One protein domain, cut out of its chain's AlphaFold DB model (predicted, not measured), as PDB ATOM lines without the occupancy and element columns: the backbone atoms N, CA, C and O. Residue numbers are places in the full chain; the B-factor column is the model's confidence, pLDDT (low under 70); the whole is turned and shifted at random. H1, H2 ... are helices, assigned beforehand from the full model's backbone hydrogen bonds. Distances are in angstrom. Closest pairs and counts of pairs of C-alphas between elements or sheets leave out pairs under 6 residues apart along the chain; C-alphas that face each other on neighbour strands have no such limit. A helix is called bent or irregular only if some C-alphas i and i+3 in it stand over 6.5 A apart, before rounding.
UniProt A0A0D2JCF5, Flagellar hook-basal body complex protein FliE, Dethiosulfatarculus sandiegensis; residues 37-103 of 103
ATOM      1  N   THR A  37     -19.083 -40.281  32.555       80.62
ATOM      2  CA  THR A  37     -19.654 -38.950  32.825       80.62
ATOM      3  C   THR A  37     -20.994 -38.779  32.111       80.62
ATOM      4  O   THR A  37     -21.937 -38.236  32.685       80.62
ATOM      5  N   LEU A  38     -21.115 -39.307  30.891       78.44
ATOM      6  CA  LEU A  38     -22.369 -39.344  30.145       78.44
ATOM      7  C   LEU A  38     -23.411 -40.241  30.830       78.44
ATOM      8  O   LEU A  38     -24.568 -39.847  30.950       78.44
ATOM      9  N   VAL A  39     -23.009 -41.411  31.331       84.19
ATOM     10  CA  VAL A  39     -23.886 -42.320  32.088       84.19
ATOM     11  C   VAL A  39     -24.401 -41.652  33.364       84.19
ATOM     12  O   VAL A  39     -25.590 -41.743  33.672       84.19
ATOM     13  N   ASP A  40     -23.548 -40.928  34.087       85.06
ATOM     14  CA  ASP A  40     -23.968 -40.180  35.276       85.06
ATOM     15  C   ASP A  40     -24.899 -39.016  34.938       85.06
ATOM     16  O   ASP A  40     -25.855 -38.754  35.674       85.06
ATOM     17  N   ALA A  41     -24.667 -38.336  33.813       79.88
ATOM     18  CA  ALA A  41     -25.560 -37.289  33.340       79.88
ATOM     19  C   ALA A  41     -26.955 -37.854  33.017       79.88
ATOM     20  O   ALA A  41     -27.951 -37.271  33.440       79.88
ATOM     21  N   VAL A  42     -27.036 -39.021  32.364       85.38
ATOM     22  CA  VAL A  42     -28.311 -39.709  32.085       85.38
ATOM     23  C   VAL A  42     -29.038 -40.083  33.380       85.38
ATOM     24  O   VAL A  42     -30.209 -39.745  33.536       85.38
ATOM     25  N   LYS A  43     -28.344 -40.678  34.358       87.69
ATOM     26  CA  LYS A  43     -28.926 -40.991  35.680       87.69
ATOM     27  C   LYS A  43     -29.410 -39.744  36.424       87.69
ATOM     28  O   LYS A  43     -30.403 -39.775  37.148       87.69
ATOM     29  N   THR A  44     -28.707 -38.628  36.257       83.69
ATOM     30  CA  THR A  44     -29.093 -37.349  36.866       83.69
ATOM     31  C   THR A  44     -30.378 -36.800  36.245       83.69
ATOM     32  O   THR A  44     -31.200 -36.226  36.960       83.69
ATOM     33  N   VAL A  45     -30.576 -36.987  34.938       86.38
ATOM     34  CA  VAL A  45     -31.813 -36.599  34.245       86.38
ATOM     35  C   VAL A  45     -32.992 -37.446  34.720       86.38
ATOM     36  O   VAL A  45     -34.018 -36.874  35.071       86.38
ATOM     37  N   GLU A  46     -32.823 -38.763  34.840       83.44
ATOM     38  CA  GLU A  46     -33.857 -39.673  35.361       83.44
ATOM     39  C   GLU A  46     -34.314 -39.268  36.773       83.44
ATOM     40  O   GLU A  46     -35.506 -39.188  37.071       83.44
ATOM     41  N   LYS A  47     -33.362 -38.896  37.637       85.94
ATOM     42  CA  LYS A  47     -33.679 -38.392  38.977       85.94
ATOM     43  C   LYS A  47     -34.453 -37.069  38.937       85.94
ATOM     44  O   LYS A  47     -35.411 -36.897  39.688       85.94
ATOM     45  N   LYS A  48     -34.067 -36.145  38.052       78.69
ATOM     46  CA  LYS A  48     -34.779 -34.869  37.869       78.69
ATOM     47  C   LYS A  48     -36.188 -35.057  37.311       78.69
ATOM     48  O   LYS A  48     -37.074 -34.295  37.680       78.69
ATOM     49  N   GLU A  49     -36.403 -36.048  36.453       77.56
ATOM     50  CA  GLU A  49     -37.724 -36.396  35.924       77.56
ATOM     51  C   GLU A  49     -38.645 -36.926  37.032       77.56
ATOM     52  O   GLU A  49     -39.786 -36.484  37.158       77.56
ATOM     53  N   ALA A  50     -38.133 -37.802  37.901       85.38
ATOM     54  CA  ALA A  50     -38.875 -38.292  39.061       85.38
ATOM     55  C   ALA A  50     -39.261 -37.159  40.036       85.38
ATOM     56  O   ALA A  50     -40.398 -37.104  40.512       85.38
ATOM     57  N   ASP A  51     -38.341 -36.224  40.296       81.88
ATOM     58  CA  ASP A  51     -38.608 -35.049  41.134       81.88
ATOM     59  C   ASP A  51     -39.615 -34.091  40.473       81.88
ATOM     60  O   ASP A  51     -40.493 -33.547  41.146       81.88
ATOM     61  N   ALA A  52     -39.543 -33.918  39.150       73.50
ATOM     62  CA  ALA A  52     -40.508 -33.128  38.393       73.50
ATOM     63  C   ALA A  52     -41.911 -33.751  38.428       73.50
ATOM     64  O   ALA A  52     -42.881 -33.029  38.635       73.50
ATOM     65  N   ASN A  53     -42.030 -35.077  38.312       78.31
ATOM     66  CA  ASN A  53     -43.311 -35.777  38.440       78.31
ATOM     67  C   ASN A  53     -43.940 -35.573  39.825       78.31
ATOM     68  O   ASN A  53     -45.142 -35.326  39.922       78.31
ATOM     69  N   ARG A  54     -43.129 -35.577  40.890       78.81
ATOM     70  CA  ARG A  54     -43.584 -35.187  42.235       78.81
ATOM     71  C   ARG A  54     -44.044 -33.734  42.294       78.81
ATOM     72  O   ARG A  54     -45.127 -33.465  42.796       78.81
ATOM     73  N   ALA A  55     -43.267 -32.812  41.736       70.50
ATOM     74  CA  ALA A  55     -43.623 -31.397  41.721       70.50
ATOM     75  C   ALA A  55     -44.901 -31.111  40.908       70.50
ATOM     76  O   ALA A  55     -45.677 -30.232  41.273       70.50
ATOM     77  N   VAL A  56     -45.146 -31.855  39.825       71.00
ATOM     78  CA  VAL A  56     -46.389 -31.793  39.035       71.00
ATOM     79  C   VAL A  56     -47.566 -32.330  39.840       71.00
ATOM     80  O   VAL A  56     -48.641 -31.732  39.822       71.00
ATOM     81  N   GLN A  57     -47.359 -33.418  40.583       68.69
ATOM     82  CA  GLN A  57     -48.368 -33.956  41.485       68.69
ATOM     83  C   GLN A  57     -48.718 -32.948  42.591       68.69
ATOM     84  O   GLN A  57     -49.901 -32.706  42.806       68.69
ATOM     85  N   ASP A  58     -47.726 -32.281  43.189       63.88
ATOM     86  CA  ASP A  58     -47.911 -31.203  44.175       63.88
ATOM     87  C   ASP A  58     -48.569 -29.947  43.570       63.88
ATOM     88  O   ASP A  58     -49.357 -29.261  44.225       63.88
ATOM     89  N   LEU A  59     -48.290 -29.641  42.298       61.97
ATOM     90  CA  LEU A  59     -48.899 -28.523  41.575       61.97
ATOM     91  C   LEU A  59     -50.376 -28.786  41.243       61.97
ATOM     92  O   LEU A  59     -51.186 -27.860  41.324       61.97
ATOM     93  N   ALA A  60     -50.740 -30.033  40.929       60.44
ATOM     94  CA  ALA A  60     -52.126 -30.455  40.714       60.44
ATOM     95  C   ALA A  60     -52.993 -30.317  41.982       60.44
ATOM     96  O   ALA A  60     -54.209 -30.167  41.873       60.44
ATOM     97  N   VAL A  61     -52.371 -30.264  43.171       62.78
ATOM     98  CA  VAL A  61     -53.031 -29.933  44.453       62.78
ATOM     99  C   VAL A  61     -53.318 -28.422  44.595       62.78
ATOM    100  O   VAL A  61     -53.946 -27.995  45.560       62.78
ATOM    101  N   GLY A  62     -52.951 -27.592  43.607       51.78
ATOM    102  CA  GLY A  62     -53.537 -26.259  43.413       51.78
ATOM    103  C   GLY A  62     -52.675 -25.055  43.806       51.78
ATOM    104  O   GLY A  62     -53.217 -24.026  44.216       51.78
ATOM    105  N   ASN A  63     -51.349 -25.114  43.651       53.03
ATOM    106  CA  ASN A  63     -50.482 -23.970  43.969       53.03
ATOM    107  C   ASN A  63     -50.375 -22.962  42.800       53.03
ATOM    108  O   ASN A  63     -49.583 -23.100  41.868       53.03
ATOM    109  N   ARG A  64     -51.207 -21.914  42.852       53.81
ATOM    110  CA  ARG A  64     -51.393 -20.864  41.831       53.81
ATOM    111  C   ARG A  64     -50.214 -19.875  41.693       53.81
ATOM    112  O   ARG A  64     -50.359 -18.714  42.069       53.81
ATOM    113  N   ARG A  65     -49.060 -20.277  41.135       55.47
ATOM    114  CA  ARG A  65     -47.918 -19.346  40.903       55.47
ATOM    115  C   ARG A  65     -47.373 -19.211  39.470       55.47
ATOM    116  O   ARG A  65     -46.497 -18.386  39.251       55.47
ATOM    117  N   THR A  66     -47.845 -19.955  38.471       60.44
ATOM    118  CA  THR A  66     -46.874 -20.515  37.508       60.44
ATOM    119  C   THR A  66     -47.034 -20.200  36.014       60.44
ATOM    120  O   THR A  66     -46.320 -20.812  35.232       60.44
ATOM    121  N   LEU A  67     -47.879 -19.279  35.534       61.66
ATOM    122  CA  LEU A  67     -48.083 -19.152  34.070       61.66
ATOM    123  C   LEU A  67     -46.852 -18.584  33.323       61.66
ATOM    124  O   LEU A  67     -46.354 -19.202  32.382       61.66
ATOM    125  N   HIS A  68     -46.290 -17.465  33.789       66.31
ATOM    126  CA  HIS A  68     -45.078 -16.868  33.199       66.31
ATOM    127  C   HIS A  68     -43.823 -17.712  33.452       66.31
ATOM    128  O   HIS A  68     -42.984 -17.873  32.570       66.31
ATOM    129  N   GLU A  69     -43.717 -18.305  34.642       71.00
ATOM    130  CA  GLU A  69     -42.599 -19.184  34.992       71.00
ATOM    131  C   GLU A  69     -42.613 -20.478  34.161       71.00
ATOM    132  O   GLU A  69     -41.557 -20.954  33.751       71.00
ATOM    133  N   THR A  70     -43.798 -21.018  33.842       76.06
ATOM    134  CA  THR A  70     -43.939 -22.178  32.945       76.06
ATOM    135  C   THR A  70     -43.508 -21.829  31.525       76.06
ATOM    136  O   THR A  70     -42.771 -22.601  30.921       76.06
ATOM    137  N   MET A  71     -43.885 -20.654  31.008       77.25
ATOM    138  CA  MET A  71     -43.450 -20.202  29.680       77.25
ATOM    139  C   MET A  71     -41.922 -20.037  29.603       77.25
ATOM    140  O   MET A  71     -41.308 -20.506  28.648       77.25
ATOM    141  N   ILE A  72     -41.289 -19.467  30.635       85.38
ATOM    142  CA  ILE A  72     -39.820 -19.365  30.714       85.38
ATOM    143  C   ILE A  72     -39.171 -20.753  30.757       85.38
ATOM    144  O   ILE A  72     -38.182 -20.994  30.067       85.38
ATOM    145  N   LYS A  73     -39.722 -21.684  31.544       80.88
ATOM    146  CA  LYS A  73     -39.216 -23.063  31.616       80.88
ATOM    147  C   LYS A  73     -39.372 -23.807  30.289       80.88
ATOM    148  O   LYS A  73     -38.470 -24.558  29.924       80.88
ATOM    149  N   MET A  74     -40.462 -23.578  29.551       82.31
ATOM    150  CA  MET A  74     -40.642 -24.147  28.211       82.31
ATOM    151  C   MET A  74     -39.585 -23.632  27.231       82.31
ATOM    152  O   MET A  74     -38.932 -24.446  26.583       82.31
ATOM    153  N   GLU A  75     -39.349 -22.319  27.186       88.00
ATOM    154  CA  GLU A  75     -38.340 -21.724  26.298       88.00
ATOM    155  C   GLU A  75     -36.925 -22.228  26.627       88.00
ATOM    156  O   GLU A  75     -36.163 -22.636  25.749       88.00
ATOM    157  N   GLN A  76     -36.579 -22.290  27.919       85.81
ATOM    158  CA  GLN A  76     -35.305 -22.857  28.367       85.81
ATOM    159  C   GLN A  76     -35.148 -24.323  27.943       85.81
ATOM    160  O   GLN A  76     -34.064 -24.729  27.519       85.81
ATOM    161  N   SER A  77     -36.221 -25.113  28.031       87.75
ATOM    162  CA  SER A  77     -36.216 -26.517  27.619       87.75
ATOM    163  C   SER A  77     -36.031 -26.671  26.109       87.75
ATOM    164  O   SER A  77     -35.286 -27.551  25.675       87.75
ATOM    165  N   GLU A  78     -36.663 -25.820  25.301       90.25
ATOM    166  CA  GLU A  78     -36.503 -25.838  23.845       90.25
ATOM    167  C   GLU A  78     -35.058 -25.527  23.437       90.25
ATOM    168  O   GLU A  78     -34.457 -26.238  22.624       90.25
ATOM    169  N   ILE A  79     -34.464 -24.500  24.046       94.25
ATOM    170  CA  ILE A  79     -33.073 -24.110  23.801       94.25
ATOM    171  C   ILE A  79     -32.108 -25.232  24.223       94.25
ATOM    172  O   ILE A  79     -31.184 -25.574  23.476       94.25
ATOM    173  N   ALA A  80     -32.329 -25.850  25.385       90.56
ATOM    174  CA  ALA A  80     -31.523 -26.974  25.861       90.56
ATOM    175  C   ALA A  80     -31.621 -28.194  24.930       90.56
ATOM    176  O   ALA A  80     -30.607 -28.826  24.625       90.56
ATOM    177  N   PHE A  81     -32.817 -28.492  24.418       92.44
ATOM    178  CA  PHE A  81     -33.032 -29.583  23.472       92.44
ATOM    179  C   PHE A  81     -32.295 -29.347  22.146       92.44
ATOM    180  O   PHE A  81     -31.579 -30.227  21.661       92.44
ATOM    181  N   LYS A  82     -32.392 -28.130  21.595       91.62
ATOM    182  CA  LYS A  82     -31.648 -27.725  20.391       91.62
ATOM    183  C   LYS A  82     -30.139 -27.899  20.577       91.62
ATOM    184  O   LYS A  82     -29.467 -28.451  19.703       91.62
ATOM    185  N   MET A  83     -29.605 -27.502  21.734       92.00
ATOM    186  CA  MET A  83     -28.193 -27.721  22.062       92.00
ATOM    187  C   MET A  83     -27.840 -29.206  22.166       92.00
ATOM    188  O   MET A  83     -26.823 -29.632  21.618       92.00
ATOM    189  N   MET A  84     -28.682 -30.022  22.802       91.06
ATOM    190  CA  MET A  84     -28.452 -31.462  22.913       91.06
ATOM    191  C   MET A  84     -28.401 -32.142  21.540       91.06
ATOM    192  O   MET A  84     -27.531 -32.981  21.306       91.06
ATOM    193  N   MET A  85     -29.274 -31.758  20.605       92.69
ATOM    194  CA  MET A  85     -29.220 -32.262  19.231       92.69
ATOM    195  C   MET A  85     -27.907 -31.887  18.533       92.69
ATOM    196  O   MET A  85     -27.302 -32.733  17.874       92.69
ATOM    197  N   ALA A  86     -27.433 -30.651  18.708       89.19
ATOM    198  CA  ALA A  86     -26.155 -30.216  18.152       89.19
ATOM    199  C   ALA A  86     -24.977 -31.021  18.730       89.19
ATOM    200  O   ALA A  86     -24.109 -31.477  17.981       89.19
ATOM    201  N   VAL A  87     -24.977 -31.262  20.042       91.12
ATOM    202  CA  VAL A  87     -23.967 -32.090  20.714       91.12
ATOM    203  C   VAL A  87     -24.040 -33.541  20.235       91.12
ATOM    204  O   VAL A  87     -23.002 -34.113  19.912       91.12
ATOM    205  N   ARG A  88     -25.240 -34.123  20.097       87.31
ATOM    206  CA  ARG A  88     -25.437 -35.483  19.563       87.31
ATOM    207  C   ARG A  88     -24.766 -35.640  18.201       87.31
ATOM    208  O   ARG A  88     -23.999 -36.579  18.005       87.31
ATOM    209  N   THR A  89     -25.019 -34.709  17.284       87.62
ATOM    210  CA  THR A  89     -24.404 -34.723  15.952       87.62
ATOM    211  C   THR A  89     -22.880 -34.624  16.037       87.62
ATOM    212  O   THR A  89     -22.175 -35.367  15.360       87.62
ATOM    213  N   LYS A  90     -22.344 -33.757  16.905       85.56
ATOM    214  CA  LYS A  90     -20.890 -33.606  17.084       85.56
ATOM    215  C   LYS A  90     -20.228 -34.856  17.670       85.56
ATOM    216  O   LYS A  90     -19.149 -35.215  17.214       85.56
ATOM    217  N   VAL A  91     -20.871 -35.532  18.621       84.31
ATOM    218  CA  VAL A  91     -20.358 -36.775  19.221       84.31
ATOM    219  C   VAL A  91     -20.363 -37.921  18.209       84.31
ATOM    220  O   VAL A  91     -19.378 -38.649  18.120       84.31
ATOM    221  N   LEU A  92     -21.422 -38.054  17.400       85.62
ATOM    222  CA  LEU A  92     -21.469 -39.051  16.324       85.62
ATOM    223  C   LEU A  92     -20.361 -38.820  15.290       85.62
ATOM    224  O   LEU A  92     -19.676 -39.765  14.907       85.62
ATOM    225  N   ASN A  93     -20.141 -37.565  14.893       82.62
ATOM    226  CA  ASN A  93     -19.068 -37.215  13.966       82.62
ATOM    227  C   ASN A  93     -17.681 -37.470  14.572       82.62
ATOM    228  O   ASN A  93     -16.804 -37.979  13.886       82.62
ATOM    229  N   ALA A  94     -17.476 -37.159  15.856       82.31
ATOM    230  CA  ALA A  94     -16.218 -37.440  16.547       82.31
ATOM    231  C   ALA A  94     -15.941 -38.950  16.631       82.31
ATOM    232  O   ALA A  94     -14.814 -39.376  16.404       82.31
ATOM    233  N   TYR A  95     -16.971 -39.762  16.889       81.94
ATOM    234  CA  TYR A  95     -16.854 -41.221  16.859       81.94
ATOM    235  C   TYR A  95     -16.477 -41.734  15.463       81.94
ATOM    236  O   TYR A  95     -15.559 -42.541  15.328       81.94
ATOM    237  N   GLN A  96     -17.145 -41.235  14.416       78.44
ATOM    238  CA  GLN A  96     -16.814 -41.583  13.032       78.44
ATOM    239  C   GLN A  96     -15.382 -41.176  12.658       78.44
ATOM    240  O   GLN A  96     -14.681 -41.955  12.020       78.44
ATOM    241  N   GLU A  97     -14.928 -39.994  13.076       77.12
ATOM    242  CA  GLU A  97     -13.589 -39.494  12.754       77.12
ATOM    243  C   GLU A  97     -12.480 -40.279  13.467       77.12
ATOM    244  O   GLU A  97     -11.463 -40.592  12.851       77.12
ATOM    245  N   VAL A  98     -12.687 -40.675  14.729       76.00
ATOM    246  CA  VAL A  98     -11.763 -41.578  15.437       76.00
ATOM    247  C   VAL A  98     -11.670 -42.918  14.713       76.00
ATOM    248  O   VAL A  98     -10.568 -43.384  14.446       76.00
ATOM    249  N   MET A  99     -12.804 -43.506  14.312       74.75
ATOM    250  CA  MET A  99     -12.799 -44.751  13.535       74.75
ATOM    251  C   MET A  99     -12.044 -44.583  12.213       74.75
ATOM    252  O   MET A  99     -11.272 -45.458  11.847       74.75
ATOM    253  N   ARG A 100     -12.209 -43.449  11.522       69.06
ATOM    254  CA  ARG A 100     -11.552 -43.160  10.239       69.06
ATOM    255  C   ARG A 100     -10.038 -42.943  10.356       69.06
ATOM    256  O   ARG A 100      -9.336 -43.205   9.391       69.06
ATOM    257  N   MET A 101      -9.539 -42.480  11.504       71.38
ATOM    258  CA  MET A 101      -8.097 -42.341  11.765       71.38
ATOM    259  C   MET A 101      -7.389 -43.675  12.048       71.38
ATOM    260  O   MET A 101      -6.165 -43.732  11.965       71.38
ATOM    261  N   HIS A 102      -8.125 -44.730  12.405       56.94
ATOM    262  CA  HIS A 102      -7.559 -46.039  12.749       56.94
ATOM    263  C   HIS A 102      -7.463 -47.022  11.564       56.94
ATOM    264  O   HIS A 102      -7.117 -48.183  11.791       56.94
ATOM    265  N   PHE A 103      -7.732 -46.575  10.330       52.69
ATOM    266  CA  PHE A 103      -7.576 -47.358   9.096       52.69
ATOM    267  C   PHE A 103      -6.568 -46.717   8.140       52.69
ATOM    268  O   PHE A 103      -6.593 -45.471   8.007       52.69
TER     269      PHE A 103
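What this domain is: This is residues 37 to 103 of the 103 residues of the protein "Flagellar hook-basal body complex protein FliE" of Dethiosulfatarculus sandiegensis (UniProt A0A0D2JCF5). Picture a long, open U: the longer arm is the helix H2, the shorter arm is the helix H1, and a short loop at residues 61 to 66 makes the bend. The two arms run in nearly opposite ways with a gap between them, and the last part of H2 reaches out beyond the level where H1 begins. The printed part has 67 residues with two named helices, H1 then H2, and no named strand; the class is all helix. The whole is extended, with a radius of gyration of the C-alphas of 18.0 A, and the C-alphas span 61 by 22 by 12 A.

How they stand to each other: Start from H2, residues 67 to 101, whose N-to-C direction is (0.72, -0.53, -0.45). Then look at H1, residues 37 to 60, whose direction is (-0.90, 0.31, 0.32); each sign is reversed. H1 and H2 are apart, with no C-alpha of the one within 8 A of the other. In both helices every O i to N i+4 pair is within hydrogen-bond range, and neither helix is bent.

Where its parts are: Find C-alpha 67 at (-48.083, -19.152, 34.070); from there H2 runs 51.3 A to C-alpha 101 at (-8.097, -42.341, 11.765). For H1, go to C-alpha 37 at (-19.654, -38.950, 32.825) and read on to C-alpha 60, 34.5 A away.

The domain as a whole: The two C-alphas farthest apart are those of Gly 62 and Phe 103, at 61.1 A. Residues 37 to 103 stand free: no C-alpha 8 or more residues away along the chain comes within 10 A. The printed part has no cut and ends at Phe 103, the chain's last residue; the link from H1 to H2 is short, with 6 residues. The mean pLDDT of the printed part is 77.9, and you will find values under 70 at residues 57 to 68, 100, and 102 to 103.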